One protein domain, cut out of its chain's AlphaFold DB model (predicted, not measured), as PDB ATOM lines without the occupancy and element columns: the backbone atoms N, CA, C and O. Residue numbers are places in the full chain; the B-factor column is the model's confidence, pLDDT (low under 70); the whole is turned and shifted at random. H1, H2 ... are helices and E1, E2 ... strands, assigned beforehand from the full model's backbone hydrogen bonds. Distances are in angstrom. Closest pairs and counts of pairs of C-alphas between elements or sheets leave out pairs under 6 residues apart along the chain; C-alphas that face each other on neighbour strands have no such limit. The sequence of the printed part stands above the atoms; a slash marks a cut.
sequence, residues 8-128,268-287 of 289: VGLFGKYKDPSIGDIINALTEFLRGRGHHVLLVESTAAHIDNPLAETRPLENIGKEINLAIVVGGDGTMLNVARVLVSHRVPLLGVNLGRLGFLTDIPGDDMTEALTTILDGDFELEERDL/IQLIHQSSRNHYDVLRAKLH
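What this domain is: This is residues 8 to 128 and 268 to 287 of the 289 residues of the protein "NAD kinase" of Acidiferrobacteraceae bacterium (UniProt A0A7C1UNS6). A twisted parallel sheet of five strands makes the core, with helices H1 and H5 over one face and H4, with the short H3, over the other: three layers, helices on both faces of a sheet. Beyond edge strand E5 lies a two-stranded antiparallel ribbon, E6 and E7, and H6 lies at that end of the long axis, away from the other helices. The printed part has 141 residues, in the order E1 H1 E2 H2 E3 H3 E4 H4 E5 H5 E6 E7 H6; the large sheet runs E3 E2 E1 E4 E5. The class is mixed, helices and strands, and the whole is compact, with a radius of gyration of the C-alphas of 14.1 A and spans of 40 by 30 by 29 A.

Where its parts are: E1, residues 8 to 12, begins at C-alpha 8 (-36.690, -25.034, 49.853). H1, residues 17 to 32, is 24.2 A long; E2 is residues 36 to 40, H2 41 to 44, E3 53 to 55 and H3 57 to 60. E4, residues 66 to 70, precedes H4, residues 73 to 86, 19.8 A long. E5 is residues 90 to 94, and H5, residues 106 to 117, is 16.4 A long. E6 is residues 122 to 126, E7 268 to 272, and H6, residues 278 to 286, ends at C-alpha 286 (-53.248, -28.810, 21.556).

How they stand to each other: In the sheet, N 38 of E2 and O 8 of E1 are 2.9 A apart, N 55 of E3 and O 39 of E2 2.9 A, N 9 of E1 and O 66 of E4 2.8 A, and N 91 of E5 and O 67 of E4 2.8 A, each within hydrogen-bond range. E1, H1, E2; E2, H2, E3; and E4, H4, E5 are strand-helix-strand units, parallel neighbours joined through a helix, and E3, H3, E4 is a split one, with E2 and E1 between its strands; each crossover is right-handed. H1 is over E2 and E1 at a height of 9.1 A, H5 over E5 at 9.8 A, and H4, on the opposite face, over E4 at 8.5 A. H3 is over E2, and H2 is on the sheet but over none of its strands. H1 and H5 are close but not clearly touching, C-alphas 29 and 110 being closest at 7.8 A. E6 and E7 are antiparallel, with N 124 and O 270 at 2.8 A; the closest C-alphas of E5 and E7, 90 and 270, are 4.9 A apart. Every O i to N i+4 pair is within hydrogen-bond range in H6, against 10 of 12 in H1, 7 of 10 in H4 and 6 of 8 in H5; H2 and H3 are too short for such a pair.

The domain as a whole: The C-alphas of Glu 53 and His 287, the two farthest apart, are 41.5 A apart. Residues 129 to 267 are not printed, and C-alphas 128 and 268 are 7.3 A apart across this cut. The link E5 to H5 is long. Residues 14 to 15, 17 and 97 have pLDDT under 70.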
ATOM      1  N   VAL A   8     -35.639 -24.875  50.856       97.50
ATOM      2  CA  VAL A   8     -36.690 -25.034  49.853       97.50
ATOM      3  C   VAL A   8     -37.953 -24.316  50.318       97.50
ATOM      4  O   VAL A   8     -38.455 -24.567  51.413       97.50
ATOM      5  N   GLY A   9     -38.469 -23.416  49.484       97.62
ATOM      6  CA  GLY A   9     -39.764 -22.771  49.670       97.62
ATOM      7  C   GLY A   9     -40.875 -23.571  49.004       97.62
ATOM      8  O   GLY A   9     -40.762 -23.909  47.827       97.62
ATOM      9  N   LEU A  10     -41.953 -23.844  49.733       96.88
ATOM     10  CA  LEU A  10     -43.149 -24.496  49.212       96.88
ATOM     11  C   LEU A  10     -44.265 -23.480  48.981       96.88
ATOM     12  O   LEU A  10     -44.585 -22.661  49.849       96.88
ATOM     13  N   PHE A  11     -44.880 -23.581  47.808       95.25
ATOM     14  CA  PHE A  11     -45.988 -22.742  47.373       95.25
ATOM     15  C   PHE A  11     -47.102 -23.639  46.862       95.25
ATOM     16  O   PHE A  11     -46.872 -24.506  46.028       95.25
ATOM     17  N   GLY A  12     -48.312 -23.434  47.351       91.00
ATOM     18  CA  GLY A  12     -49.486 -24.194  46.957       91.00
ATOM     19  C   GLY A  12     -50.543 -23.309  46.311       91.00
ATOM     20  O   GLY A  12     -50.637 -22.110  46.594       91.00
ATOM     21  N   LYS A  13     -51.367 -23.915  45.457       82.94
ATOM     22  CA  LYS A  13     -52.516 -23.256  44.830       82.94
ATOM     23  C   LYS A  13     -53.423 -22.590  45.874       82.94
ATOM     24  O   LYS A  13     -53.846 -23.195  46.855       82.94
ATOM     25  N   TYR A  14     -53.752 -21.326  45.629       68.94
ATOM     26  CA  TYR A  14     -54.589 -20.529  46.522       68.94
ATOM     27  C   TYR A  14     -56.001 -21.128  46.668       68.94
ATOM     28  O   TYR A  14     -56.632 -21.467  45.665       68.94
ATOM     29  N   LYS A  15     -56.507 -21.203  47.911       66.19
ATOM     30  CA  LYS A  15     -57.850 -21.702  48.282       66.19
ATOM     31  C   LYS A  15     -58.164 -23.158  47.912       66.19
ATOM     32  O   LYS A  15     -59.338 -23.506  47.791       66.19
ATOM     33  N   ASP A  16     -57.158 -24.010  47.742       70.50
ATOM     34  CA  ASP A  16     -57.376 -25.428  47.460       70.50
ATOM     35  C   ASP A  16     -57.049 -26.287  48.697       70.50
ATOM     36  O   ASP A  16     -55.882 -26.574  48.939       70.50
ATOM     37  N   PRO A  17     -58.044 -26.686  49.516       63.03
ATOM     38  CA  PRO A  17     -57.794 -27.462  50.734       63.03
ATOM     39  C   PRO A  17     -57.265 -28.876  50.445       63.03
ATOM     40  O   PRO A  17     -56.731 -29.519  51.343       63.03
ATOM     41  N   SER A  18     -57.363 -29.358  49.198       73.94
ATOM     42  CA  SER A  18     -56.862 -30.684  48.812       73.94
ATOM     43  C   SER A  18     -55.332 -30.780  48.772       73.94
ATOM     44  O   SER A  18     -54.789 -31.879  48.688       73.94
ATOM     45  N   ILE A  19     -54.620 -29.651  48.862       84.62
ATOM     46  CA  ILE A  19     -53.153 -29.627  48.761       84.62
ATOM     47  C   ILE A  19     -52.445 -29.885  50.095       84.62
ATOM     48  O   ILE A  19     -51.231 -30.070  50.094       84.62
ATOM     49  N   GLY A  20     -53.164 -29.872  51.223       86.19
ATOM     50  CA  GLY A  20     -52.557 -29.955  52.555       86.19
ATOM     51  C   GLY A  20     -51.738 -31.223  52.764       86.19
ATOM     52  O   GLY A  20     -50.567 -31.138  53.138       86.19
ATOM     53  N   ASP A  21     -52.312 -32.379  52.427       87.69
ATOM     54  CA  ASP A  21     -51.631 -33.674  52.534       87.69
ATOM     55  C   ASP A  21     -50.382 -33.728  51.648       87.69
ATOM     56  O   ASP A  21     -49.332 -34.206  52.072       87.69
ATOM     57  N   ILE A  22     -50.462 -33.163  50.440       89.69
ATOM     58  CA  ILE A  22     -49.353 -33.135  49.478       89.69
ATOM     59  C   ILE A  22     -48.217 -32.246  49.986       89.69
ATOM     60  O   ILE A  22     -47.057 -32.649  49.954       89.69
ATOM     61  N   ILE A  23     -48.532 -31.051  50.490       93.31
ATOM     62  CA  ILE A  23     -47.540 -30.123  51.046       93.31
ATOM     63  C   ILE A  23     -46.872 -30.716  52.292       93.31
ATOM     64  O   ILE A  23     -45.655 -30.593  52.447       93.31
ATOM     65  N   ASN A  24     -47.631 -31.380  53.166       92.88
ATOM     66  CA  ASN A  24     -47.077 -32.031  54.352       92.88
ATOM     67  C   ASN A  24     -46.196 -33.232  53.977       92.88
ATOM     68  O   ASN A  24     -45.060 -33.305  54.445       92.88
ATOM     69  N   ALA A  25     -46.644 -34.102  53.066       92.31
ATOM     70  CA  ALA A  25     -45.837 -35.214  52.557       92.31
ATOM     71  C   ALA A  25     -44.540 -34.724  51.890       92.31
ATOM     72  O   ALA A  25     -43.458 -35.259  52.137       92.31
ATOM     73  N   LEU A  26     -44.625 -33.652  51.099       94.00
ATOM     74  CA  LEU A  26     -43.467 -33.018  50.476       94.00
ATOM     75  C   LEU A  26     -42.513 -32.421  51.521       94.00
ATOM     76  O   LEU A  26     -41.296 -32.565  51.408       94.00
ATOM     77  N   THR A  27     -43.052 -31.791  52.565       96.06
ATOM     78  CA  THR A  27     -42.263 -31.255  53.682       96.06
ATOM     79  C   THR A  27     -41.481 -32.362  54.389       96.06
ATOM     80  O   THR A  27     -40.288 -32.197  54.653       96.06
ATOM     81  N   GLU A  28     -42.123 -33.494  54.684       95.81
ATOM     82  CA  GLU A  28     -41.471 -34.650  55.308       95.81
ATOM     83  C   GLU A  28     -40.394 -35.253  54.407       95.81
ATOM     84  O   GLU A  28     -39.273 -35.475  54.867       95.81
ATOM     85  N   PHE A  29     -40.695 -35.451  53.122       95.25
ATOM     86  CA  PHE A  29     -39.740 -35.956  52.137       95.25
ATOM     87  C   PHE A  29     -38.479 -35.080  52.059       95.25
ATOM     88  O   PHE A  29     -37.357 -35.581  52.181       95.25
ATOM     89  N   LEU A  30     -38.646 -33.762  51.917       96.12
ATOM     90  CA  LEU A  30     -37.534 -32.813  51.822       96.12
ATOM     91  C   LEU A  30     -36.699 -32.775  53.109       96.12
ATOM     92  O   LEU A  30     -35.468 -32.803  53.050       96.12
ATOM     93  N   ARG A  31     -37.349 -32.776  54.280       95.81
ATOM     94  CA  ARG A  31     -36.656 -32.841  55.577       95.81
ATOM     95  C   ARG A  31     -35.915 -34.157  55.775       95.81
ATOM     96  O   ARG A  31     -34.788 -34.142  56.265       95.81
ATOM     97  N   GLY A  32     -36.503 -35.278  55.356       95.25
ATOM     98  CA  GLY A  32     -35.862 -36.595  55.377       95.25
ATOM     99  C   GLY A  32     -34.587 -36.649  54.530       95.25
ATOM    100  O   GLY A  32     -33.660 -37.387  54.855       95.25
ATOM    101  N   ARG A  33     -34.500 -35.803  53.496       93.56
ATOM    102  CA  ARG A  33     -33.306 -35.596  52.663       93.56
ATOM    103  C   ARG A  33     -32.372 -34.485  53.169       93.56
ATOM    104  O   ARG A  33     -31.373 -34.181  52.523       93.56
ATOM    105  N   GLY A  34     -32.655 -33.896  54.331       94.25
ATOM    106  CA  GLY A  34     -31.799 -32.910  54.996       94.25
ATOM    107  C   GLY A  34     -31.999 -31.458  54.556       94.25
ATOM    108  O   GLY A  34     -31.170 -30.618  54.890       94.25
ATOM    109  N   HIS A  35     -33.070 -31.143  53.824       95.75
ATOM    110  CA  HIS A  35     -33.374 -29.770  53.411       95.75
ATOM    111  C   HIS A  35     -34.141 -29.006  54.502       95.75
ATOM    112  O   HIS A  35     -35.022 -29.559  55.168       95.75
ATOM    113  N   HIS A  36     -33.849 -27.713  54.659       96.81
ATOM    114  CA  HIS A  36     -34.708 -26.809  55.421       96.81
ATOM    115  C   HIS A  36     -35.915 -26.418  54.559       96.81
ATOM    116  O   HIS A  36     -35.760 -26.137  53.373       96.81
ATOM    117  N   VAL A  37     -37.119 -26.419  55.133       97.75
ATOM    118  CA  VAL A  37     -38.365 -26.190  54.388       97.75
ATOM    119  C   VAL A  37     -39.106 -25.004  54.985       97.75
ATOM    120  O   VAL A  37     -39.413 -25.012  56.180       97.75
ATOM    121  N   LEU A  38     -39.410 -24.026  54.133       97.75
ATOM    122  CA  LEU A  38     -40.259 -22.878  54.436       97.75
ATOM    123  C   LEU A  38     -41.551 -22.976  53.624       97.75
ATOM    124  O   LEU A  38     -41.536 -23.406  52.474       97.75
ATOM    125  N   LEU A  39     -42.667 -22.554  54.205       96.69
ATOM    126  CA  LEU A  39     -43.979 -22.562  53.562       96.69
ATOM    127  C   LEU A  39     -44.508 -21.134  53.428       96.69
ATOM    128  O   LEU A  39     -44.426 -20.339  54.364       96.69
ATOM    129  N   VAL A  40     -45.076 -20.783  52.278       95.31
ATOM    130  CA  VAL A  40     -45.706 -19.466  52.139       95.31
ATOM    131  C   VAL A  40     -46.995 -19.386  52.969       95.31
ATOM    132  O   VAL A  40     -47.826 -20.296  52.949       95.31
ATOM    133  N   GLU A  41     -47.184 -18.284  53.696       93.94
ATOM    134  CA  GLU A  41     -48.331 -18.081  54.601       93.94
ATOM    135  C   GLU A  41     -49.690 -18.259  53.914       93.94
ATOM    136  O   GLU A  41     -50.606 -18.844  54.491       93.94
ATOM    137  N   SER A  42     -49.819 -17.803  52.666       90.62
ATOM    138  CA  SER A  42     -51.057 -17.931  51.889       90.62
ATOM    139  C   SER A  42     -51.445 -19.385  51.610       90.62
ATOM    140  O   SER A  42     -52.629 -19.683  51.477       90.62
ATOM    141  N   THR A  43     -50.470 -20.292  51.542       90.69
ATOM    142  CA  THR A  43     -50.700 -21.736  51.437       90.69
ATOM    143  C   THR A  43     -50.952 -22.338  52.815       90.69
ATOM    144  O   THR A  43     -51.912 -23.083  52.981       90.69
ATOM    145  N   ALA A  44     -50.148 -21.971  53.817       90.62
ATOM    146  CA  ALA A  44     -50.283 -22.472  55.186       90.62
ATOM    147  C   ALA A  44     -51.660 -22.179  55.806       90.62
ATOM    148  O   ALA A  44     -52.191 -23.009  56.535       90.62
ATOM    149  N   ALA A  45     -52.268 -21.036  55.474       88.81
ATOM    150  CA  ALA A  45     -53.596 -20.634  55.947       88.81
ATOM    151  C   ALA A  45     -54.742 -21.583  55.530       88.81
ATOM    152  O   ALA A  45     -55.880 -21.404  55.967       88.81
ATOM    153  N   HIS A  46     -54.471 -22.559  54.661       85.94
ATOM    154  CA  HIS A  46     -55.444 -23.525  54.150       85.94
ATOM    155  C   HIS A  46     -55.073 -24.978  54.463       85.94
ATOM    156  O   HIS A  46     -55.680 -25.892  53.911       85.94
ATOM    157  N   ILE A  47     -54.082 -25.186  55.330       86.50
ATOM    158  CA  ILE A  47     -53.601 -26.506  55.726       86.50
ATOM    159  C   ILE A  47     -53.847 -26.679  57.219       86.50
ATOM    160  O   ILE A  47     -53.426 -25.852  58.028       86.50
ATOM    161  N   ASP A  48     -54.488 -27.784  57.588       82.81
ATOM    162  CA  ASP A  48     -54.593 -28.186  58.984       82.81
ATOM    163  C   ASP A  48     -53.220 -28.674  59.472       82.81
ATOM    164  O   ASP A  48     -52.677 -29.651  58.959       82.81
ATOM    165  N   ASN A  49     -52.654 -27.995  60.475       86.88
ATOM    166  CA  ASN A  49     -51.345 -28.300  61.074       86.88
ATOM    167  C   ASN A  49     -50.175 -28.321  60.060       86.88
ATOM    168  O   ASN A  49     -49.602 -29.381  59.799       86.88
ATOM    169  N   PRO A  50     -49.776 -27.164  59.498       89.81
ATOM    170  CA  PRO A  50     -48.627 -27.096  58.601       89.81
ATOM    171  C   PRO A  50     -47.338 -27.522  59.321       89.81
ATOM    172  O   PRO A  50     -47.035 -27.049  60.417       89.81
ATOM    173  N   LEU A  51     -46.554 -28.402  58.691       92.50
ATOM    174  CA  LEU A  51     -45.330 -28.944  59.294       92.50
ATOM    175  C   LEU A  51     -44.117 -28.001  59.205       92.50
ATOM    176  O   LEU A  51     -43.144 -28.186  59.943       92.50
ATOM    177  N   ALA A  52     -44.139 -27.025  58.297       93.94
ATOM    178  CA  ALA A  52     -43.041 -26.098  58.017       93.94
ATOM    179  C   ALA A  52     -43.258 -24.710  58.637       93.94
ATOM    180  O   ALA A  52     -44.389 -24.271  58.829       93.94
ATOM    181  N   GLU A  53     -42.156 -24.007  58.921       95.62
ATOM    182  CA  GLU A  53     -42.220 -22.599  59.318       95.62
ATOM    183  C   GLU A  53     -42.760 -21.750  58.170       95.62
ATOM    184  O   GLU A  53     -42.435 -21.986  57.003       95.62
ATOM    185  N   THR A  54     -43.557 -20.735  58.501       96.06
ATOM    186  CA  THR A  54     -44.191 -19.893  57.493       96.06
ATOM    187  C   THR A  54     -43.424 -18.601  57.245       96.06
ATOM    188  O   THR A  54     -42.776 -18.056  58.145       96.06
ATOM    189  N   ARG A  55     -43.517 -18.090  56.015       96.88
ATOM    190  CA  ARG A  55     -43.054 -16.749  55.637       96.88
ATOM    191  C   ARG A  55     -44.069 -16.047  54.729       96.88
ATOM    192  O   ARG A  55     -44.697 -16.711  53.898       96.88
ATOM    193  N   PRO A  56     -44.191 -14.711  54.811       94.31
ATOM    194  CA  PRO A  56     -44.926 -13.940  53.817       94.31
ATOM    195  C   PRO A  56     -44.317 -14.125  52.421       94.31
ATOM    196  O   PRO A  56     -43.092 -14.217  52.285       94.31
ATOM    197  N   LEU A  57     -45.157 -14.113  51.379       89.75
ATOM    198  CA  LEU A  57     -44.733 -14.273  49.978       89.75
ATOM    199  C   LEU A  57     -43.645 -13.259  49.575       89.75
ATOM    200  O   LEU A  57     -42.699 -13.607  48.879       89.75
ATOM    201  N   GLU A  58     -43.732 -12.032  50.079       87.62
ATOM    202  CA  GLU A  58     -42.784 -10.946  49.796       87.62
ATOM    203  C   GLU A  58     -41.410 -11.120  50.474       87.62
ATOM    204  O   GLU A  58     -40.450 -10.431  50.135       87.62
ATOM    205  N   ASN A  59     -41.303 -12.012  51.466       91.88
ATOM    206  CA  ASN A  59     -40.086 -12.187  52.262       91.88
ATOM    207  C   ASN A  59     -39.422 -13.548  52.063       91.88
ATOM    208  O   ASN A  59     -38.201 -13.633  52.181       91.88
ATOM    209  N   ILE A  60     -40.191 -14.585  51.721       95.25
ATOM    210  CA  ILE A  60     -39.676 -15.953  51.583       95.25
ATOM    211  C   ILE A  60     -38.532 -16.053  50.561       95.25
ATOM    212  O   ILE A  60     -37.570 -16.780  50.792       95.25
ATOM    213  N   GLY A  61     -38.576 -15.259  49.483       94.25
ATOM    214  CA  GLY A  61     -37.552 -15.241  48.434       94.25
ATOM    215  C   GLY A  61     -36.142 -14.873  48.915       94.25
ATOM    216  O   GLY A  61     -35.169 -15.231  48.265       94.25
ATOM    217  N   LYS A  62     -36.011 -14.212  50.072       94.56
ATOM    218  CA  LYS A  62     -34.714 -13.843  50.668       94.56
ATOM    219  C   LYS A  62     -34.024 -15.011  51.381       94.56
ATOM    220  O   LYS A  62     -32.830 -14.927  51.653       94.56
ATOM    221  N   GLU A  63     -34.773 -16.056  51.730       95.56
ATOM    222  CA  GLU A  63     -34.312 -17.160  52.587       95.56
ATOM    223  C   GLU A  63     -34.185 -18.492  51.833       95.56
ATOM    224  O   GLU A  63     -33.482 -19.398  52.288       95.56
ATOM    225  N   ILE A  64     -34.855 -18.624  50.686       96.88
ATOM    226  CA  ILE A  64     -34.904 -19.862  49.900       96.88
ATOM    227  C   ILE A  64     -33.907 -19.838  48.737       96.88
ATOM    228  O   ILE A  64     -33.524 -18.788  48.234       96.88
ATOM    229  N   ASN A  65     -33.510 -21.023  48.282       95.12
ATOM    230  CA  ASN A  65     -32.655 -21.228  47.105       95.12
ATOM    231  C   ASN A  65     -33.276 -22.203  46.085       95.12
ATOM    232  O   ASN A  65     -32.678 -22.479  45.048       95.12
ATOM    233  N   LEU A  66     -34.493 -22.678  46.361       96.44
ATOM    234  CA  LEU A  66     -35.373 -23.391  45.439       96.44
ATOM    235  C   LEU A  66     -36.824 -23.087  45.815       96.44
ATOM    236  O   LEU A  66     -37.166 -23.130  46.996       96.44
ATOM    237  N   ALA A  67     -37.676 -22.827  44.829       97.25
ATOM    238  CA  ALA A  67     -39.119 -22.731  45.013       97.25
ATOM    239  C   ALA A  67     -39.816 -23.918  44.341       97.25
ATOM    240  O   ALA A  67     -39.702 -24.089  43.132       97.25
ATOM    241  N   ILE A  68     -40.563 -24.715  45.106       96.62
ATOM    242  CA  ILE A  68     -41.425 -25.769  44.561       96.62
ATOM    243  C   ILE A  68     -42.869 -25.280  44.607       96.62
ATOM    244  O   ILE A  68     -43.419 -25.003  45.676       96.62
ATOM    245  N   VAL A  69     -43.475 -25.171  43.429       95.44
ATOM    246  CA  VAL A  69     -44.838 -24.684  43.239       95.44
ATOM    247  C   VAL A  69     -45.754 -25.855  42.924       95.44
ATOM    248  O   VAL A  69     -45.687 -26.434  41.845       95.44
ATOM    249  N   VAL A  70     -46.640 -26.177  43.858       93.56
ATOM    250  CA  VAL A  70     -47.668 -27.210  43.738       93.56
ATOM    251  C   VAL A  70     -48.970 -26.563  43.257       93.56
ATOM    252  O   VAL A  70     -49.686 -25.899  44.014       93.56
ATOM    253  N   GLY A  71     -49.284 -26.729  41.973       90.88
ATOM    254  CA  GLY A  71     -50.453 -26.126  41.345       90.88
ATOM    255  C   GLY A  71     -50.404 -26.131  39.817       90.88
ATOM    256  O   GLY A  71     -49.740 -26.942  39.182       90.88
ATOM    257  N   GLY A  72     -51.158 -25.219  39.205       89.38
ATOM    258  CA  GLY A  72     -51.145 -25.018  37.752       89.38
ATOM    259  C   GLY A  72     -50.277 -23.834  37.327       89.38
ATOM    260  O   GLY A  72     -49.765 -23.095  38.172       89.38
ATOM    261  N   ASP A  73     -50.224 -23.585  36.018       89.00
ATOM    262  CA  ASP A  73     -49.477 -22.469  35.417       89.00
ATOM    263  C   ASP A  73     -49.818 -21.118  36.077       89.00
ATOM    264  O   ASP A  73     -48.922 -20.357  36.414       89.00
ATOM    265  N   GLY A  74     -51.090 -20.843  36.396       88.25
ATOM    266  CA  GLY A  74     -51.474 -19.597  37.079       88.25
ATOM    267  C   GLY A  74     -50.880 -19.426  38.488       88.25
ATOM    268  O   GLY A  74     -50.612 -18.305  38.914       88.25
ATOM    269  N   THR A  75     -50.648 -20.526  39.217       90.00
ATOM    270  CA  THR A  75     -49.941 -20.481  40.512       90.00
ATOM    271  C   THR A  75     -48.455 -20.222  40.287       90.00
ATOM    272  O   THR A  75     -47.882 -19.375  40.969       90.00
ATOM    273  N   MET A  76     -47.861 -20.881  39.287       92.06
ATOM    274  CA  MET A  76     -46.470 -20.665  38.893       92.06
ATOM    275  C   MET A  76     -46.207 -19.213  38.479       92.06
ATOM    276  O   MET A  76     -45.278 -18.610  39.000       92.06
ATOM    277  N   LEU A  77     -47.057 -18.619  37.632       90.62
ATOM    278  CA  LEU A  77     -46.944 -17.218  37.204       90.62
ATOM    279  C   LEU A  77     -46.891 -16.259  38.403       90.62
ATOM    280  O   LEU A  77     -46.016 -15.399  38.476       90.62
ATOM    281  N   ASN A  78     -47.800 -16.433  39.367       89.12
ATOM    282  CA  ASN A  78     -47.858 -15.574  40.550       89.12
ATOM    283  C   ASN A  78     -46.582 -15.678  41.403       89.12
ATOM    284  O   ASN A  78     -46.033 -14.666  41.831       89.12
ATOM    285  N   VAL A  79     -46.091 -16.899  41.633       92.75
ATOM    286  CA  VAL A  79     -44.867 -17.119  42.416       92.75
ATOM    287  C   VAL A  79     -43.642 -16.584  41.670       92.75
ATOM    288  O   VAL A  79     -42.818 -15.893  42.266       92.75
ATOM    289  N   ALA A  80     -43.541 -16.841  40.366       92.81
ATOM    290  CA  ALA A  80     -42.399 -16.439  39.554       92.81
ATOM    291  C   ALA A  80     -42.222 -14.915  39.509       92.81
ATOM    292  O   ALA A  80     -41.110 -14.430  39.705       92.81
ATOM    293  N   ARG A  81     -43.314 -14.149  39.369       88.62
ATOM    294  CA  ARG A  81     -43.274 -12.676  39.393       88.62
ATOM    295  C   ARG A  81     -42.751 -12.100  40.707       88.62
ATOM    296  O   ARG A  81     -42.088 -11.071  40.695       88.62
ATOM    297  N   VAL A  82     -43.025 -12.742  41.843       89.75
ATOM    298  CA  VAL A  82     -42.503 -12.275  43.139       89.75
ATOM    299  C   VAL A  82     -41.038 -12.678  43.313       89.75
ATOM    300  O   VAL A  82     -40.213 -11.883  43.766       89.75
ATOM    301  N   LEU A  83     -40.701 -13.911  42.935       93.62
ATOM    302  CA  LEU A  83     -39.376 -14.480  43.172       93.62
ATOM    303  C   LEU A  83     -38.316 -14.069  42.146       93.62
ATOM    304  O   LEU A  83     -37.129 -14.228  42.435       93.62
ATOM    305  N   VAL A  84     -38.701 -13.509  40.995       91.25
ATOM    306  CA  VAL A  84     -37.761 -13.079  39.944       91.25
ATOM    307  C   VAL A  84     -36.692 -12.125  40.486       91.25
ATOM    308  O   VAL A  84     -35.505 -12.302  40.220       91.25
ATOM    309  N   SER A  85     -37.079 -11.191  41.362       90.38
ATOM    310  CA  SER A  85     -36.159 -10.235  41.997       90.38
ATOM    311  C   SER A  85     -35.103 -10.896  42.895       90.38
ATOM    312  O   SER A  85     -34.041 -10.322  43.139       90.38
ATOM    313  N   HIS A  86     -35.367 -12.123  43.350       92.94
ATOM    314  CA  HIS A  86     -34.479 -12.925  44.183       92.94
ATOM    315  C   HIS A  86     -33.672 -13.960  43.391       92.94
ATOM    316  O   HIS A  86     -32.801 -14.605  43.972       92.94
ATOM    317  N   ARG A  87     -33.933 -14.117  42.082       92.38
ATOM    318  CA  ARG A  87     -33.294 -15.121  41.209       92.38
ATOM    319  C   ARG A  87     -33.377 -16.541  41.780       92.38
ATOM    320  O   ARG A  87     -32.438 -17.327  41.674       92.38
ATOM    321  N   VAL A  88     -34.496 -16.849  42.433       95.31
ATOM    322  CA  VAL A  88     -34.754 -18.186  42.968       95.31
ATOM    323  C   VAL A  88     -35.266 -19.068  41.829       95.31
ATOM    324  O   VAL A  88     -36.268 -18.706  41.209       95.31
ATOM    325  N   PRO A  89     -34.634 -20.222  41.557       95.50
ATOM    326  CA  PRO A  89     -35.132 -21.153  40.558       95.50
ATOM    327  C   PRO A  89     -36.458 -21.782  41.002       95.50
ATOM    328  O   PRO A  89     -36.638 -22.121  42.177       95.50
ATOM    329  N   LEU A  90     -37.378 -21.952  40.053       96.38
ATOM    330  CA  LEU A  90     -38.718 -22.482  40.283       96.38
ATOM    331  C   LEU A  90     -38.884 -23.873  39.680       96.38
ATOM    332  O   LEU A  90     -38.440 -24.142  38.568       96.38
ATOM    333  N   LEU A  91     -39.592 -24.734  40.398       95.38
ATOM    334  CA  LEU A  91     -39.951 -26.078  39.977       95.38
ATOM    335  C   LEU A  91     -41.459 -26.281  40.116       95.38
ATOM    336  O   LEU A  91     -42.026 -25.996  41.171       95.38
ATOM    337  N   GLY A  92     -42.118 -26.750  39.059       93.88
ATOM    338  CA  GLY A  92     -43.574 -26.843  38.998       93.88
ATOM    339  C   GLY A  92     -44.103 -28.266  39.117       93.88
ATOM    340  O   GLY A  92     -43.881 -29.082  38.229       93.88
ATOM    341  N   VAL A  93     -44.887 -28.533  40.160       91.81
ATOM    342  CA  VAL A  93     -45.635 -29.785  40.337       91.81
ATOM    343  C   VAL A  93     -47.105 -29.550  40.022       91.81
ATOM    344  O   VAL A  93     -47.748 -28.669  40.590       91.81
ATOM    345  N   ASN A  94     -47.651 -30.364  39.133       87.75
ATOM    346  CA  ASN A  94     -49.006 -30.278  38.638       87.75
ATOM    347  C   ASN A  94     -49.914 -31.340  39.260       87.75
ATOM    348  O   ASN A  94     -49.689 -32.536  39.110       87.75
ATOM    349  N   LEU A  95     -50.994 -30.898  39.904       78.69
ATOM    350  CA  LEU A  95     -51.993 -31.769  40.540       78.69
ATOM    351  C   LEU A  95     -53.146 -32.180  39.608       78.69
ATOM    352  O   LEU A  95     -54.205 -32.606  40.063       78.69
ATOM    353  N   GLY A  96     -52.992 -31.989  38.300       74.62
ATOM    354  CA  GLY A  96     -54.032 -32.286  37.329       74.62
ATOM    355  C   GLY A  96     -53.481 -32.408  35.916       74.62
ATOM    356  O   GLY A  96     -52.677 -33.282  35.614       74.62
ATOM    357  N   ARG A  97     -53.965 -31.559  35.005       68.50
ATOM    358  CA  ARG A  97     -53.553 -31.607  33.597       68.50
ATOM    359  C   ARG A  97     -52.232 -30.886  33.404       68.50
ATOM    360  O   ARG A  97     -52.185 -29.692  33.700       68.50
ATOM    361  N   LEU A  98     -51.257 -31.573  32.804       75.56
ATOM    362  CA  LEU A  98     -49.934 -31.066  32.419       75.56
ATOM    363  C   LEU A  98     -49.979 -29.603  31.946       75.56
ATOM    364  O   LEU A  98     -50.833 -29.249  31.128       75.56
ATOM    365  N   GLY A  99     -49.117 -28.759  32.511       81.88
ATOM    366  CA  GLY A  99     -48.999 -27.323  32.259       81.88
ATOM    367  C   GLY A  99     -47.797 -27.018  31.372       81.88
ATOM    368  O   GLY A  99     -46.937 -27.874  31.185       81.88
ATOM    369  N   PHE A 100     -47.726 -25.806  30.819       84.88
ATOM    370  CA  PHE A 100     -46.508 -25.371  30.116       84.88
ATOM    371  C   PHE A 100     -45.358 -25.078  31.086       84.88
ATOM    372  O   PHE A 100     -44.190 -25.237  30.722       84.88
ATOM    373  N   LEU A 101     -45.699 -24.671  32.312       87.00
ATOM    374  CA  LEU A 101     -44.764 -24.290  33.367       87.00
ATOM    375  C   LEU A 101     -44.754 -25.285  34.535       87.00
ATOM    376  O   LEU A 101     -43.778 -25.326  35.279       87.00
ATOM    377  N   THR A 102     -45.827 -26.063  34.715       86.56
ATOM    378  CA  THR A 102     -45.901 -27.139  35.715       86.56
ATOM    379  C   THR A 102     -45.975 -28.508  35.042       86.56
ATOM    380  O   THR A 102     -47.027 -28.944  34.563       86.56
ATOM    381  N   ASP A 103     -44.828 -29.178  34.991       80.81
ATOM    382  CA  ASP A 103     -44.594 -30.357  34.162       80.81
ATOM    383  C   ASP A 103     -44.328 -31.650  34.941       80.81
ATOM    384  O   ASP A 103     -44.366 -32.714  34.333       80.81
ATOM    385  N   ILE A 104     -44.147 -31.594  36.265       87.62
ATOM    386  CA  ILE A 104     -44.070 -32.796  37.108       87.62
ATOM    387  C   ILE A 104     -45.483 -33.221  37.525       87.62
ATOM    388  O   ILE A 104     -46.138 -32.464  38.245       87.62
ATOM    389  N   PRO A 105     -45.979 -34.411  37.142       85.50
ATOM    390  CA  PRO A 105     -47.243 -34.929  37.657       85.50
ATOM    391  C   PRO A 105     -47.177 -35.158  39.172       85.50
ATOM    392  O   PRO A 105     -46.164 -35.621  39.693       85.50
ATOM    393  N   GLY A 106     -48.268 -34.876  39.885       83.81
ATOM    394  CA  GLY A 106     -48.351 -35.099  41.333       83.81
ATOM    395  C   GLY A 106     -48.064 -36.547  41.746       83.81
ATOM    396  O   GLY A 106     -47.401 -36.762  42.757       83.81
ATOM    397  N   ASP A 107     -48.495 -37.516  40.934       84.19
ATOM    398  CA  ASP A 107     -48.292 -38.951  41.186       84.19
ATOM    399  C   ASP A 107     -46.809 -39.361  41.101       84.19
ATOM    400  O   ASP A 107     -46.360 -40.214  41.867       84.19
ATOM    401  N   ASP A 108     -46.029 -38.688  40.248       85.19
ATOM    402  CA  ASP A 108     -44.602 -38.964  40.014       85.19
ATOM    403  C   ASP A 108     -43.679 -38.010  40.802       85.19
ATOM    404  O   ASP A 108     -42.450 -38.061  40.691       85.19
ATOM    405  N   MET A 109     -44.257 -37.124  41.623       89.12
ATOM    406  CA  MET A 109     -43.560 -36.017  42.283       89.12
ATOM    407  C   MET A 109     -42.320 -36.473  43.060       89.12
ATOM    408  O   MET A 109     -41.254 -35.878  42.926       89.12
ATOM    409  N   THR A 110     -42.432 -37.519  43.878       90.06
ATOM    410  CA  THR A 110     -41.329 -37.978  44.740       90.06
ATOM    411  C   THR A 110     -40.136 -38.496  43.931       90.06
ATOM    412  O   THR A 110     -38.984 -38.211  44.272       90.06
ATOM    413  N   GLU A 111     -40.394 -39.238  42.853       91.50
ATOM    414  CA  GLU A 111     -39.352 -39.771  41.967       91.50
ATOM    415  C   GLU A 111     -38.676 -38.642  41.183       91.50
ATOM    416  O   GLU A 111     -37.443 -38.534  41.165       91.50
ATOM    417  N   ALA A 112     -39.481 -37.739  40.618       90.56
ATOM    418  CA  ALA A 112     -38.978 -36.600  39.870       90.56
ATOM    419  C   ALA A 112     -38.129 -35.665  40.742       90.56
ATOM    420  O   ALA A 112     -37.015 -35.292  40.367       90.56
ATOM    421  N   LEU A 113     -38.606 -35.347  41.949       92.00
ATOM    422  CA  LEU A 113     -37.862 -34.535  42.908       92.00
ATOM    423  C   LEU A 113     -36.583 -35.214  43.382       92.00
ATOM    424  O   LEU A 113     -35.586 -34.529  43.573       92.00
ATOM    425  N   THR A 114     -36.578 -36.536  43.562       92.75
ATOM    426  CA  THR A 114     -35.351 -37.264  43.918       92.75
ATOM    427  C   THR A 114     -34.275 -37.045  42.856       92.75
ATOM    428  O   THR A 114     -33.187 -36.580  43.183       92.75
ATOM    429  N   THR A 115     -34.628 -37.268  41.588       91.62
ATOM    430  CA  THR A 115     -33.739 -37.091  40.428       91.62
ATOM    431  C   THR A 115     -33.171 -35.668  40.354       91.62
ATOM    432  O   THR A 115     -31.958 -35.471  40.270       91.62
ATOM    433  N   ILE A 116     -34.038 -34.659  40.495       91.94
ATOM    434  CA  ILE A 116     -33.650 -33.242  40.456       91.94
ATOM    435  C   ILE A 116     -32.743 -32.869  41.634       91.94
ATOM    436  O   ILE A 116     -31.725 -32.199  41.457       91.94
ATOM    437  N   LEU A 117     -33.093 -33.289  42.855       91.19
ATOM    438  CA  LEU A 117     -32.319 -32.976  44.059       91.19
ATOM    439  C   LEU A 117     -30.959 -33.691  44.080       91.19
ATOM    440  O   LEU A 117     -30.032 -33.192  44.720       91.19
ATOM    441  N   ASP A 118     -30.829 -34.820  43.375       91.19
ATOM    442  CA  ASP A 118     -29.563 -35.531  43.149       91.19
ATOM    443  C   ASP A 118     -28.701 -34.890  42.042       91.19
ATOM    444  O   ASP A 118     -27.531 -35.243  41.880       91.19
ATOM    445  N   GLY A 119     -29.231 -33.876  41.349       89.75
ATOM    446  CA  GLY A 119     -28.493 -33.025  40.418       89.75
ATOM    447  C   GLY A 119     -28.750 -33.301  38.939       89.75
ATOM    448  O   GLY A 119     -28.110 -32.655  38.112       89.75
ATOM    449  N   ASP A 120     -29.666 -34.211  38.603       91.06
ATOM    450  CA  ASP A 120     -30.075 -34.466  37.219       91.06
ATOM    451  C   ASP A 120     -31.265 -33.574  36.848       91.06
ATOM    452  O   ASP A 120     -32.438 -33.931  36.992       91.06
ATOM    453  N   PHE A 121     -30.934 -32.350  36.446       92.25
ATOM    454  CA  PHE A 121     -31.896 -31.353  36.006       92.25
ATOM    455  C   PHE A 121     -31.273 -30.371  35.017       92.25
ATOM    456  O   PHE A 121     -30.062 -30.129  35.019       92.25
ATOM    457  N   GLU A 122     -32.137 -29.717  34.252       91.44
ATOM    458  CA  GLU A 122     -31.795 -28.581  33.409       91.44
ATOM    459  C   GLU A 122     -32.349 -27.289  34.006       91.44
ATOM    460  O   GLU A 122     -33.447 -27.258  34.570       91.44
ATOM    461  N   LEU A 123     -31.557 -26.221  33.904       92.06
ATOM    462  CA  LEU A 123     -31.966 -24.871  34.267       92.06
ATOM    463  C   LEU A 123     -32.296 -24.115  32.981       92.06
ATOM    464  O   LEU A 123     -31.405 -23.859  32.173       92.06
ATOM    465  N   GLU A 124     -33.562 -23.766  32.805       91.94
ATOM    466  CA  GLU A 124     -34.060 -23.043  31.640       91.94
ATOM    467  C   GLU A 124     -34.368 -21.595  32.036       91.94
ATOM    468  O   GLU A 124     -35.153 -21.343  32.954       91.94
ATOM    469  N   GLU A 125     -33.745 -20.632  31.358       93.12
ATOM    470  CA  GLU A 125     -34.042 -19.214  31.559       93.12
ATOM    471  C   GLU A 125     -35.203 -18.783  30.666       93.12
ATOM    472  O   GLU A 125     -35.276 -19.150  29.494       93.12
ATOM    473  N   ARG A 126     -36.124 -18.002  31.231       93.44
ATOM    474  CA  ARG A 126     -37.276 -17.465  30.515       93.44
ATOM    475  C   ARG A 126     -37.338 -15.955  30.650       93.44
ATOM    476  O   ARG A 126     -37.310 -15.420  31.761       93.44
ATOM    477  N   ASP A 127     -37.475 -15.300  29.506       93.69
ATOM    478  CA  ASP A 127     -37.644 -13.856  29.427       93.69
ATOM    479  C   ASP A 127     -38.979 -13.408  30.037       93.69
ATOM    480  O   ASP A 127     -39.994 -14.109  29.980       93.69
ATOM    481  N   LEU A 128     -38.959 -12.196  30.592       94.94
ATOM    482  CA  LEU A 128     -40.121 -11.446  31.055       94.94
ATOM    483  C   LEU A 128     -40.193 -10.131  30.294       94.94
ATOM    484  O   LEU A 128     -39.189  -9.653  29.766       94.94
ATOM    485  N   ILE A 268     -36.607 -15.297  34.602       94.12
ATOM    486  CA  ILE A 268     -37.044 -16.387  35.473       94.12
ATOM    487  C   ILE A 268     -36.166 -17.605  35.200       94.12
ATOM    488  O   ILE A 268     -35.836 -17.898  34.055       94.12
ATOM    489  N   GLN A 269     -35.836 -18.350  36.253       94.19
ATOM    490  CA  GLN A 269     -35.143 -19.628  36.144       94.19
ATOM    491  C   GLN A 269     -36.114 -20.763  36.464       94.19
ATOM    492  O   GLN A 269     -36.630 -20.835  37.578       94.19
ATOM    493  N   LEU A 270     -36.363 -21.646  35.502       94.31
ATOM    494  CA  LEU A 270     -37.157 -22.856  35.687       94.31
ATOM    495  C   LEU A 270     -36.239 -24.072  35.772       94.31
ATOM    496  O   LEU A 270     -35.256 -24.172  35.043       94.31
ATOM    497  N   ILE A 271     -36.565 -24.996  36.667       93.75
ATOM    498  CA  ILE A 271     -35.925 -26.303  36.748       93.75
ATOM    499  C   ILE A 271     -36.839 -27.322  36.091       93.75
ATOM    500  O   ILE A 271     -38.024 -27.410  36.411       93.75
ATOM    501  N   HIS A 272     -36.247 -28.121  35.216       89.06
ATOM    502  CA  HIS A 272     -36.897 -29.223  34.533       89.06
ATOM    503  C   HIS A 272     -36.062 -30.491  34.703       89.06
ATOM    504  O   HIS A 272     -34.843 -30.424  34.864       89.06
ATOM    505  N   GLN A 273     -36.695 -31.663  34.648       84.81
ATOM    506  CA  GLN A 273     -35.933 -32.900  34.475       84.81
ATOM    507  C   GLN A 273     -35.253 -32.886  33.102       84.81
ATOM    508  O   GLN A 273     -35.877 -32.487  32.118       84.81
ATOM    509  N   SER A 274     -34.016 -33.377  33.012       82.19
ATOM    510  CA  SER A 274     -33.229 -33.386  31.766       82.19
ATOM    511  C   SER A 274     -33.882 -34.179  30.623       82.19
ATOM    512  O   SER A 274     -33.562 -34.002  29.454       82.19
ATOM    513  N   SER A 275     -34.822 -35.074  30.939       78.31
ATOM    514  CA  SER A 275     -35.591 -35.852  29.962       78.31
ATOM    515  C   SER A 275     -36.814 -35.122  29.395       78.31
ATOM    516  O   SER A 275     -37.550 -35.705  28.595       78.31
ATOM    517  N   ARG A 276     -37.094 -33.889  29.830       81.06
ATOM    518  CA  ARG A 276     -38.288 -33.144  29.423       81.06
ATOM    519  C   ARG A 276     -38.242 -32.788  27.939       81.06
ATOM    520  O   ARG A 276     -37.261 -32.256  27.435       81.06
ATOM    521  N   ASN A 277     -39.378 -32.960  27.266       84.50
ATOM    522  CA  ASN A 277     -39.582 -32.490  25.902       84.50
ATOM    523  C   ASN A 277     -40.751 -31.496  25.837       84.50
ATOM    524  O   ASN A 277     -41.907 -31.851  26.072       84.50
ATOM    525  N   HIS A 278     -40.460 -30.245  25.471       85.81
ATOM    526  CA  HIS A 278     -41.470 -29.193  25.333       85.81
ATOM    527  C   HIS A 278     -42.579 -29.553  24.327       85.81
ATOM    528  O   HIS A 278     -43.755 -29.257  24.555       85.81
ATOM    529  N   TYR A 279     -42.243 -30.244  23.234       89.75
ATOM    530  CA  TYR A 279     -43.226 -30.614  22.216       89.75
ATOM    531  C   TYR A 279     -44.220 -31.665  22.708       89.75
ATOM    532  O   TYR A 279     -45.324 -31.740  22.172       89.75
ATOM    533  N   ASP A 280     -43.874 -32.460  23.719       88.06
ATOM    534  CA  ASP A 280     -44.806 -33.419  24.320       88.06
ATOM    535  C   ASP A 280     -45.921 -32.671  25.058       88.06
ATOM    536  O   ASP A 280     -47.101 -32.994  24.908       88.06
ATOM    537  N   VAL A 281     -45.556 -31.587  25.752       87.06
ATOM    538  CA  VAL A 281     -46.508 -30.674  26.396       87.06
ATOM    539  C   VAL A 281     -47.404 -30.000  25.358       87.06
ATOM    540  O   VAL A 281     -48.627 -30.007  25.511       87.06
ATOM    541  N   LEU A 282     -46.823 -29.464  24.276       89.88
ATOM    542  CA  LEU A 282     -47.591 -28.859  23.181       89.88
ATOM    543  C   LEU A 282     -48.592 -29.851  22.577       89.88
ATOM    544  O   LEU A 282     -49.769 -29.514  22.438       89.88
ATOM    545  N   ARG A 283     -48.159 -31.081  22.261       91.12
ATOM    546  CA  ARG A 283     -49.045 -32.105  21.686       91.12
ATOM    547  C   ARG A 283     -50.185 -32.469  22.627       91.12
ATOM    548  O   ARG A 283     -51.331 -32.523  22.180       91.12
ATOM    549  N   ALA A 284     -49.899 -32.642  23.918       86.75
ATOM    550  CA  ALA A 284     -50.913 -32.940  24.923       86.75
ATOM    551  C   ALA A 284     -51.941 -31.803  25.078       86.75
ATOM    552  O   ALA A 284     -53.141 -32.064  25.166       86.75
ATOM    553  N   LYS A 285     -51.488 -30.539  25.086       85.88
ATOM    554  CA  LYS A 285     -52.344 -29.352  25.255       85.88
ATOM    555  C   LYS A 285     -53.182 -29.020  24.022       85.88
ATOM    556  O   LYS A 285     -54.325 -28.595  24.171       85.88
ATOM    557  N   LEU A 286     -52.615 -29.180  22.827       88.62
ATOM    558  CA  LEU A 286     -53.248 -28.810  21.556       88.62
ATOM    559  C   LEU A 286     -53.909 -29.995  20.843       88.62
ATOM    560  O   LEU A 286     -54.483 -29.820  19.770       88.62
ATOM    561  N   HIS A 287     -53.859 -31.186  21.446       87.12
ATOM    562  CA  HIS A 287     -54.417 -32.426  20.904       87.12
ATOM    563  C   HIS A 287     -53.862 -32.776  19.513       87.12
ATOM    564  O   HIS A 287     -54.605 -33.137  18.602       87.12
TER     565      HIS A 287